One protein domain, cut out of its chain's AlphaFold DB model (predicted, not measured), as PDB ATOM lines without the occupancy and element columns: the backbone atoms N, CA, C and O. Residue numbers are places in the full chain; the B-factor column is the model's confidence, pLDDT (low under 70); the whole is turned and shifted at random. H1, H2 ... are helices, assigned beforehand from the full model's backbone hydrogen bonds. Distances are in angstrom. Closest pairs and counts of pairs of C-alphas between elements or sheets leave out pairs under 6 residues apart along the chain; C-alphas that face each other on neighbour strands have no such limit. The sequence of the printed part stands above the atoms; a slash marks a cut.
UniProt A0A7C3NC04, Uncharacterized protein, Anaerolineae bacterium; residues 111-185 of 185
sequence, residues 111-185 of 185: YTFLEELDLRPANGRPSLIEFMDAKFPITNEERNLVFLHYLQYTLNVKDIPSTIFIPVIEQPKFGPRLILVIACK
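This is residues 111 to 185 of the 185 residues of an uncharacterized protein of Anaerolineae bacterium (UniProt A0A7C3NC04). There is little regular structure here: a short helix, H1, packs steeply on a longer one, H2, a tight link of 4 residues joins them, and two long stretches with no named element, residues 111 to 127 and 156 to 185, lie before H1 and after H2. The second stretch swings far out in a wide loop near Pro 172 and returns, and the first and last printed C-alphas, those of Tyr 111 and Lys 185, are 10.0 A apart. The printed part has 75 residues, 24 of them in H1 then H2, with no named strand; the class is all helix. It is only just compact, close to loose, with a radius of gyration of the C-alphas of 13.3 A and spans of 39 by 32 by 22 A.

Look first at H1, residues 128 to 135, then past a tight link at H2, residues 140 to 155. They touch, H2 with residues 143 to 150 alone; the closest C-alphas, of Met 132 and Val 146, are 6.6 A apart. They run opposite ways at a steep tilt of 60 degrees. In both, every O i to N i+4 pair is within hydrogen-bond range.

Find C-alpha 128 at (-27.471, 12.895, 22.168), where H1 begins its 10.8 A. H2 runs 22.3 A, to C-alpha 155 at (-17.594, 17.937, 28.580).

The C-alphas farthest apart, of Gly 124 and Pro 172, are 39.2 A apart. The printed part has no cut. Residue 111 and residues 159 to 185 have pLDDT under 70.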
ATOM      1  N   TYR A 111     -25.309  31.184  39.349       67.81
ATOM      2  CA  TYR A 111     -25.307  30.162  38.308       67.81
ATOM      3  C   TYR A 111     -24.813  30.773  37.003       67.81
ATOM      4  O   TYR A 111     -25.321  31.795  36.539       67.81
ATOM      5  N   THR A 112     -23.828  30.126  36.390       72.06
ATOM      6  CA  THR A 112     -23.396  30.441  35.029       72.06
ATOM      7  C   THR A 112     -24.242  29.619  34.062       72.06
ATOM      8  O   THR A 112     -24.213  28.389  34.097       72.06
ATOM      9  N   PHE A 113     -25.024  30.280  33.209       71.62
ATOM     10  CA  PHE A 113     -25.740  29.590  32.139       71.62
ATOM     11  C   PHE A 113     -24.727  29.145  31.076       71.62
ATOM     12  O   PHE A 113     -23.960  29.962  30.572       71.62
ATOM     13  N   LEU A 114     -24.707  27.852  30.735       73.81
ATOM     14  CA  LEU A 114     -23.985  27.379  29.553       73.81
ATOM     15  C   LEU A 114     -24.792  27.780  28.310       73.81
ATOM     16  O   LEU A 114     -25.755  27.106  27.952       73.81
ATOM     17  N   GLU A 115     -24.419  28.893  27.680       76.75
ATOM     18  CA  GLU A 115     -25.112  29.426  26.495       76.75
ATOM     19  C   GLU A 115     -24.823  28.617  25.216       76.75
ATOM     20  O   GLU A 115     -25.621  28.630  24.283       76.75
ATOM     21  N   GLU A 116     -23.732  27.846  25.192       78.31
ATOM     22  CA  GLU A 116     -23.260  27.126  24.003       78.31
ATOM     23  C   GLU A 116     -22.983  25.646  24.313       78.31
ATOM     24  O   GLU A 116     -21.855  25.159  24.241       78.31
ATOM     25  N   LEU A 117     -24.027  24.905  24.698       84.31
ATOM     26  CA  LEU A 117     -23.960  23.446  24.787       84.31
ATOM     27  C   LEU A 117     -24.492  22.816  23.492       84.31
ATOM     28  O   LEU A 117     -25.690  22.574  23.343       84.31
ATOM     29  N   ASP A 118     -23.589  22.525  22.557       86.12
ATOM     30  CA  ASP A 118     -23.946  21.856  21.305       86.12
ATOM     31  C   ASP A 118     -24.188  20.352  21.522       86.12
ATOM     32  O   ASP A 118     -23.270  19.562  21.735       86.12
ATOM     33  N   LEU A 119     -25.455  19.937  21.429       88.88
ATOM     34  CA  LEU A 119     -25.885  18.529  21.519       88.88
ATOM     35  C   LEU A 119     -25.869  17.798  20.160       88.88
ATOM     36  O   LEU A 119     -26.298  16.644  20.056       88.88
ATOM     37  N   ARG A 120     -25.422  18.483  19.102       90.06
ATOM     38  CA  ARG A 120     -25.307  17.954  17.737       90.06
ATOM     39  C   ARG A 120     -24.073  17.049  17.606       90.06
ATOM     40  O   ARG A 120     -23.116  17.222  18.359       90.06
ATOM     41  N   PRO A 121     -24.063  16.100  16.652       91.75
ATOM     42  CA  PRO A 121     -22.892  15.262  16.417       91.75
ATOM     43  C   PRO A 121     -21.725  16.145  15.954       91.75
ATOM     44  O   PRO A 121     -21.790  16.782  14.903       91.75
ATOM     45  N   ALA A 122     -20.665  16.208  16.759       87.50
ATOM     46  CA  ALA A 122     -19.487  17.027  16.497       87.50
ATOM     47  C   ALA A 122     -18.212  16.263  16.871       87.50
ATOM     48  O   ALA A 122     -18.166  15.565  17.883       87.50
ATOM     49  N   ASN A 123     -17.156  16.414  16.065       85.94
ATOM     50  CA  ASN A 123     -15.806  15.912  16.360       85.94
ATOM     51  C   ASN A 123     -15.734  14.411  16.715       85.94
ATOM     52  O   ASN A 123     -15.029  14.021  17.643       85.94
ATOM     53  N   GLY A 124     -16.480  13.560  16.000       90.00
ATOM     54  CA  GLY A 124     -16.473  12.108  16.232       90.00
ATOM     55  C   GLY A 124     -17.220  11.662  17.495       90.00
ATOM     56  O   GLY A 124     -17.075  10.518  17.922       90.00
ATOM     57  N   ARG A 125     -18.017  12.548  18.099       90.81
ATOM     58  CA  ARG A 125     -18.930  12.212  19.193       90.81
ATOM     59  C   ARG A 125     -20.316  11.905  18.619       90.81
ATOM     60  O   ARG A 125     -20.757  12.641  17.731       90.81
ATOM     61  N   PRO A 126     -20.997  10.853  19.107       94.25
ATOM     62  CA  PRO A 126     -22.376  10.589  18.720       94.25
ATOM     63  C   PRO A 126     -23.267  11.743  19.181       94.25
ATOM     64  O   PRO A 126     -22.957  12.417  20.166       94.25
ATOM     65  N   SER A 127     -24.371  11.971  18.481       95.50
ATOM     66  CA  SER A 127     -25.390  12.917  18.943       95.50
ATOM     67  C   SER A 127     -26.065  12.420  20.226       95.50
ATOM     68  O   SER A 127     -26.059  11.220  20.513       95.50
ATOM     69  N   LEU A 128     -26.703  13.316  20.988       93.94
ATOM     70  CA  LEU A 128     -27.471  12.895  22.168       93.94
ATOM     71  C   LEU A 128     -28.559  11.869  21.810       93.94
ATOM     72  O   LEU A 128     -28.802  10.945  22.580       93.94
ATOM     73  N   ILE A 129     -29.187  12.018  20.640       94.94
ATOM     74  CA  ILE A 129     -30.231  11.105  20.158       94.94
ATOM     75  C   ILE A 129     -29.636   9.716  19.916       94.94
ATOM     76  O   ILE A 129     -30.118   8.747  20.488       94.94
ATOM     77  N   GLU A 130     -28.532   9.627  19.171       95.81
ATOM     78  CA  GLU A 130     -27.827   8.357  18.939       95.81
ATOM     79  C   GLU A 130     -27.351   7.715  20.249       95.81
ATOM     80  O   GLU A 130     -27.400   6.495  20.407       95.81
ATOM     81  N   PHE A 131     -26.903   8.528  21.210       95.38
ATOM     82  CA  PHE A 131     -26.463   8.045  22.515       95.38
ATOM     83  C   PHE A 131     -27.627   7.508  23.362       95.38
ATOM     84  O   PHE A 131     -27.473   6.487  24.032       95.38
ATOM     85  N   MET A 132     -28.793   8.163  23.322       95.50
ATOM     86  CA  MET A 132     -30.009   7.670  23.974       95.50
ATOM     87  C   MET A 132     -30.534   6.400  23.305       95.50
ATOM     88  O   MET A 132     -30.840   5.439  24.010       95.50
ATOM     89  N   ASP A 133     -30.561   6.354  21.973       96.38
ATOM     90  CA  ASP A 133     -30.988   5.179  21.209       96.38
ATOM     91  C   ASP A 133     -30.079   3.978  21.483       96.38
ATOM     92  O   ASP A 133     -30.567   2.871  21.665       96.38
ATOM     93  N   ALA A 134     -28.766   4.180  21.626       96.69
ATOM     94  CA  ALA A 134     -27.834   3.101  21.960       96.69
ATOM     95  C   ALA A 134     -28.058   2.491  23.358       96.69
ATOM     96  O   ALA A 134     -27.614   1.369  23.618       96.69
ATOM     97  N   LYS A 135     -28.690   3.227  24.281       95.19
ATOM     98  CA  LYS A 135     -28.913   2.797  25.671       95.19
ATOM     99  C   LYS A 135     -30.351   2.377  25.965       95.19
ATOM    100  O   LYS A 135     -30.555   1.716  26.977       95.19
ATOM    101  N   PHE A 136     -31.308   2.718  25.101       94.88
ATOM    102  CA  PHE A 136     -32.732   2.385  25.228       94.88
ATOM    103  C   PHE A 136     -33.320   2.627  26.635       94.88
ATOM    104  O   PHE A 136     -33.876   1.702  27.229       94.88
ATOM    105  N   PRO A 137     -33.221   3.847  27.196       95.19
ATOM    106  CA  PRO A 137     -33.789   4.126  28.509       95.19
ATOM    107  C   PRO A 137     -35.324   4.025  28.478       95.19
ATOM    108  O   PRO A 137     -36.004   4.710  27.701       95.19
ATOM    109  N   ILE A 138     -35.871   3.181  29.347       96.31
ATOM    110  CA  ILE A 138     -37.302   2.894  29.474       96.31
ATOM    111  C   ILE A 138     -37.943   3.908  30.420       96.31
ATOM    112  O   ILE A 138     -39.019   4.438  30.133       96.31
ATOM    113  N   THR A 139     -37.279   4.208  31.537       94.00
ATOM    114  CA  THR A 139     -37.802   5.115  32.566       94.00
ATOM    115  C   THR A 139     -37.267   6.538  32.408       94.00
ATOM    116  O   THR A 139     -36.249   6.790  31.761       94.00
ATOM    117  N   ASN A 140     -37.964   7.511  33.004       90.25
ATOM    118  CA  ASN A 140     -37.516   8.906  32.979       90.25
ATOM    119  C   ASN A 140     -36.200   9.095  33.758       90.25
ATOM    120  O   ASN A 140     -35.336   9.870  33.360       90.25
ATOM    121  N   GLU A 141     -36.022   8.333  34.836       85.69
ATOM    122  CA  GLU A 141     -34.786   8.311  35.621       85.69
ATOM    123  C   GLU A 141     -33.607   7.787  34.795       85.69
ATOM    124  O   GLU A 141     -32.545   8.409  34.771       85.69
ATOM    125  N   GLU A 142     -33.806   6.711  34.027       90.00
ATOM    126  CA  GLU A 142     -32.792   6.193  33.105       90.00
ATOM    127  C   GLU A 142     -32.441   7.206  32.012       90.00
ATOM    128  O   GLU A 142     -31.263   7.397  31.716       90.00
ATOM    129  N   ARG A 143     -33.430   7.906  31.435       93.00
ATOM    130  CA  ARG A 143     -33.180   8.964  30.435       93.00
ATOM    131  C   ARG A 143     -32.302  10.069  31.002       93.00
ATOM    132  O   ARG A 143     -31.349  10.494  30.349       93.00
ATOM    133  N   ASN A 144     -32.598  10.494  32.223       88.81
ATOM    134  CA  ASN A 144     -31.824  11.505  32.929       88.81
ATOM    135  C   ASN A 144     -30.388  11.039  33.199       88.81
ATOM    136  O   ASN A 144     -29.443  11.796  32.985       88.81
ATOM    137  N   LEU A 145     -30.213   9.783  33.606       90.81
ATOM    138  CA  LEU A 145     -28.898   9.205  33.869       90.81
ATOM    139  C   LEU A 145     -28.067   9.067  32.584       90.81
ATOM    140  O   LEU A 145     -26.891   9.429  32.565       90.81
ATOM    141  N   VAL A 146     -28.682   8.615  31.488       93.94
ATOM    142  CA  VAL A 146     -28.036   8.539  30.167       93.94
ATOM    143  C   VAL A 146     -27.628   9.930  29.681       93.94
ATOM    144  O   VAL A 146     -26.521  10.097  29.169       93.94
ATOM    145  N   PHE A 147     -28.475  10.941  29.884       92.62
ATOM    146  CA  PHE A 147     -28.153  12.327  29.556       92.62
ATOM    147  C   PHE A 147     -26.971  12.865  30.377       92.62
ATOM    148  O   PHE A 147     -26.052  13.447  29.809       92.62
ATOM    149  N   LEU A 148     -26.932  12.621  31.690       90.38
ATOM    150  CA  LEU A 148     -25.795  13.013  32.533       90.38
ATOM    151  C   LEU A 148     -24.496  12.340  32.090       90.38
ATOM    152  O   LEU A 148     -23.471  13.005  31.951       90.38
ATOM    153  N   HIS A 149     -24.548  11.039  31.804       91.81
ATOM    154  CA  HIS A 149     -23.396  10.308  31.292       91.81
ATOM    155  C   HIS A 149     -22.929  10.868  29.937       91.81
ATOM    156  O   HIS A 149     -21.729  10.956  29.674       91.81
ATOM    157  N   TYR A 150     -23.858  11.290  29.075       93.00
ATOM    158  CA  TYR A 150     -23.534  11.973  27.823       93.00
ATOM    159  C   TYR A 150     -22.832  13.318  28.059       93.00
ATOM    160  O   TYR A 150     -21.835  13.616  27.399       93.00
ATOM    161  N   LEU A 151     -23.297  14.123  29.017       90.12
ATOM    162  CA  LEU A 151     -22.639  15.381  29.388       90.12
ATOM    163  C   LEU A 151     -21.242  15.151  29.961       90.12
ATOM    164  O   LEU A 151     -20.308  15.861  29.602       90.12
ATOM    165  N   GLN A 152     -21.068  14.119  30.785       89.50
ATOM    166  CA  GLN A 152     -19.763  13.736  31.316       89.50
ATOM    167  C   GLN A 152     -18.795  13.354  30.188       89.50
ATOM    168  O   GLN A 152     -17.656  13.818  30.151       89.50
ATOM    169  N   TYR A 153     -19.281  12.565  29.225       90.06
ATOM    170  CA  TYR A 153     -18.524  12.145  28.048       90.06
ATOM    171  C   TYR A 153     -18.173  13.311  27.109       90.06
ATOM    172  O   TYR A 153     -17.073  13.367  26.562       90.06
ATOM    173  N   THR A 154     -19.088  14.263  26.909       89.00
ATOM    174  CA  THR A 154     -18.875  15.400  25.997       89.00
ATOM    175  C   THR A 154     -18.043  16.514  26.630       89.00
ATOM    176  O   THR A 154     -17.141  17.056  25.985       89.00
ATOM    177  N   LEU A 155     -18.293  16.853  27.889       86.81
ATOM    178  CA  LEU A 155     -17.594  17.937  28.580       86.81
ATOM    179  C   LEU A 155     -16.289  17.473  29.242       86.81
ATOM    180  O   LEU A 155     -15.521  18.310  29.704       86.81
ATOM    181  N   ASN A 156     -16.008  16.161  29.270       84.38
ATOM    182  CA  ASN A 156     -14.867  15.565  29.979       84.38
ATOM    183  C   ASN A 156     -14.784  15.992  31.461       84.38
ATOM    184  O   ASN A 156     -13.702  16.001  32.055       84.38
ATOM    185  N   VAL A 157     -15.918  16.362  32.062       83.75
ATOM    186  CA  VAL A 157     -15.994  16.740  33.477       83.75
ATOM    187  C   VAL A 157     -15.910  15.455  34.287       83.75
ATOM    188  O   VAL A 157     -16.760  14.583  34.154       83.75
ATOM    189  N   LYS A 158     -14.854  15.298  35.085       77.06
ATOM    190  CA  LYS A 158     -14.572  14.023  35.759       77.06
ATOM    191  C   LYS A 158     -15.560  13.697  36.877       77.06
ATOM    192  O   LYS A 158     -15.877  12.526  37.032       77.06
ATOM    193  N   ASP A 159     -16.122  14.706  37.537       66.81
ATOM    194  CA  ASP A 159     -16.993  14.519  38.696       66.81
ATOM    195  C   ASP A 159     -18.206  15.453  38.620       66.81
ATOM    196  O   ASP A 159     -18.178  16.580  39.110       66.81
ATOM    197  N   ILE A 160     -19.286  14.989  37.987       65.31
ATOM    198  CA  ILE A 160     -20.610  15.584  38.197       65.31
ATOM    199  C   ILE A 160     -21.227  14.794  39.354       65.31
ATOM    200  O   ILE A 160     -21.525  13.612  39.163       65.31
ATOM    201  N   PRO A 161     -21.388  15.378  40.556       63.78
ATOM    202  CA  PRO A 161     -22.015  14.668  41.660       63.78
ATOM    203  C   PRO A 161     -23.446  14.303  41.257       63.78
ATOM    204  O   PRO A 161     -24.294  15.172  41.051       63.78
ATOM    205  N   SER A 162     -23.715  13.002  41.161       56.03
ATOM    206  CA  SER A 162     -25.029  12.421  40.852       56.03
ATOM    207  C   SER A 162     -26.124  12.854  41.835       56.03
ATOM    208  O   SER A 162     -27.310  12.724  41.545       56.03
ATOM    209  N   THR A 163     -25.731  13.416  42.978       48.41
ATOM    210  CA  THR A 163     -26.598  13.941  44.033       48.41
ATOM    211  C   THR A 163     -27.281  15.268  43.677       48.41
ATOM    212  O   THR A 163     -28.256  15.631  44.328       48.41
ATOM    213  N   ILE A 164     -26.843  15.994  42.638       56.19
ATOM    214  CA  ILE A 164     -27.536  17.211  42.165       56.19
ATOM    215  C   ILE A 164     -28.633  16.807  41.172       56.19
ATOM    216  O   ILE A 164     -28.669  17.235  40.021       56.19
ATOM    217  N   PHE A 165     -29.533  15.936  41.613       50.22
ATOM    218  CA  PHE A 165     -30.783  15.679  40.918       50.22
ATOM    219  C   PHE A 165     -31.900  16.275  41.761       50.22
ATOM    220  O   PHE A 165     -32.501  15.611  42.602       50.22
ATOM    221  N   ILE A 166     -32.143  17.574  41.581       50.91
ATOM    222  CA  ILE A 166     -33.365  18.173  42.109       50.91
ATOM    223  C   ILE A 166     -34.490  17.592  41.245       50.91
ATOM    224  O   ILE A 166     -34.462  17.805  40.029       50.91
ATOM    225  N   PRO A 167     -35.445  16.831  41.813       45.06
ATOM    226  CA  PRO A 167     -36.568  16.329  41.040       45.06
ATOM    227  C   PRO A 167     -37.232  17.516  40.350       45.06
ATOM    228  O   PRO A 167     -37.480  18.548  40.977       45.06
ATOM    229  N   VAL A 168     -37.462  17.383  39.045       44.75
ATOM    230  CA  VAL A 168     -38.166  18.379  38.237       44.75
ATOM    231  C   VAL A 168     -39.542  18.580  38.869       44.75
ATOM    232  O   VAL A 168     -40.449  17.776  38.672       44.75
ATOM    233  N   ILE A 169     -39.687  19.628  39.683       46.25
ATOM    234  CA  ILE A 169     -40.988  20.048  40.194       46.25
ATOM    235  C   ILE A 169     -41.691  20.695  39.009       46.25
ATOM    236  O   ILE A 169     -41.350  21.802  38.588       46.25
ATOM    237  N   GLU A 170     -42.637  19.951  38.453       39.44
ATOM    238  CA  GLU A 170     -43.516  20.354  37.369       39.44
ATOM    239  C   GLU A 170     -44.228  21.662  37.752       39.44
ATOM    240  O   GLU A 170     -45.128  21.701  38.589       39.44
ATOM    241  N   GLN A 171     -43.755  22.780  37.197       45.25
ATOM    242  CA  GLN A 171     -44.386  24.083  37.377       45.25
ATOM    243  C   GLN A 171     -45.614  24.131  36.456       45.25
ATOM    244  O   GLN A 171     -45.441  24.148  35.238       45.25
ATOM    245  N   PRO A 172     -46.850  24.234  36.977       49.84
ATOM    246  CA  PRO A 172     -48.077  24.058  36.188       49.84
ATOM    247  C   PRO A 172     -48.325  25.146  35.126       49.84
ATOM    248  O   PRO A 172     -49.320  25.096  34.413       49.84
ATOM    249  N   LYS A 173     -47.456  26.163  35.022       57.88
ATOM    250  CA  LYS A 173     -47.639  27.320  34.128       57.88
ATOM    251  C   LYS A 173     -46.669  27.388  32.956       57.88
ATOM    252  O   LYS A 173     -46.896  28.170  32.040       57.88
ATOM    253  N   PHE A 174     -45.606  26.595  32.965       50.31
ATOM    254  CA  PHE A 174     -44.666  26.525  31.858       50.31
ATOM    255  C   PHE A 174     -44.560  25.057  31.484       50.31
ATOM    256  O   PHE A 174     -44.197  24.250  32.330       50.31
ATOM    257  N   GLY A 175     -44.938  24.715  30.247       51.53
ATOM    258  CA  GLY A 175     -44.876  23.342  29.736       51.53
ATOM    259  C   GLY A 175     -43.511  22.677  29.977       51.53
ATOM    260  O   GLY A 175     -42.559  23.368  30.342       51.53
ATOM    261  N   PRO A 176     -43.392  21.355  29.764       45.16
ATOM    262  CA  PRO A 176     -42.256  20.554  30.219       45.16
ATOM    263  C   PRO A 176     -40.936  21.109  29.673       45.16
ATOM    264  O   PRO A 176     -40.551  20.867  28.531       45.16
ATOM    265  N   ARG A 177     -40.253  21.901  30.498       46.78
ATOM    266  CA  ARG A 177     -38.939  22.469  30.223       46.78
ATOM    267  C   ARG A 177     -37.981  21.865  31.227       46.78
ATOM    268  O   ARG A 177     -38.091  22.111  32.424       46.78
ATOM    269  N   LEU A 178     -37.056  21.059  30.720       47.69
ATOM    270  CA  LEU A 178     -35.957  20.531  31.509       47.69
ATOM    271  C   LEU A 178     -34.997  21.697  31.787       47.69
ATOM    272  O   LEU A 178     -34.343  22.190  30.870       47.69
ATOM    273  N   ILE A 179     -34.957  22.183  33.026       49.56
ATOM    274  CA  ILE A 179     -33.975  23.185  33.450       49.56
ATOM    275  C   ILE A 179     -32.859  22.427  34.156       49.56
ATOM    276  O   ILE A 179     -33.019  21.989  35.292       49.56
ATOM    277  N   LEU A 180     -31.741  22.242  33.457       53.38
ATOM    278  CA  LEU A 180     -30.539  21.669  34.040       53.38
ATOM    279  C   LEU A 180     -29.729  22.794  34.691       53.38
ATOM    280  O   LEU A 180     -29.214  23.669  33.999       53.38
ATOM    281  N   VAL A 181     -29.617  22.770  36.018       51.84
ATOM    282  CA  VAL A 181     -28.734  23.674  36.762       51.84
ATOM    283  C   VAL A 181     -27.463  22.903  37.093       51.84
ATOM    284  O   VAL A 181     -27.446  22.091  38.014       51.84
ATOM    285  N   ILE A 182     -26.403  23.128  36.316       52.16
ATOM    286  CA  ILE A 182     -25.078  22.588  36.628       52.16
ATOM    287  C   ILE A 182     -24.370  23.613  37.515       52.16
ATOM    288  O   ILE A 182     -23.963  24.672  37.045       52.16
ATOM    289  N   ALA A 183     -24.231  23.307  38.802       46.44
ATOM    290  CA  ALA A 183     -23.360  24.071  39.685       46.44
ATOM    291  C   ALA A 183     -21.914  23.589  39.487       46.44
ATOM    292  O   ALA A 183     -21.496  22.603  40.094       46.44
ATOM    293  N   CYS A 184     -21.159  24.256  38.612       40.28
ATOM    294  CA  CYS A 184     -19.707  24.085  38.552       40.28
ATOM    295  C   CYS A 184     -19.076  24.872  39.709       40.28
ATOM    296  O   CYS A 184     -19.341  26.064  39.851       40.28
ATOM    297  N   LYS A 185     -18.279  24.195  40.540       45.94
ATOM    298  CA  LYS A 185     -17.454  24.821  41.581       45.94
ATOM    299  C   LYS A 185     -16.082  25.196  41.038       45.94
ATOM    300  O   LYS A 185     -15.586  24.443  40.171       45.94
TER     301      LYS A 185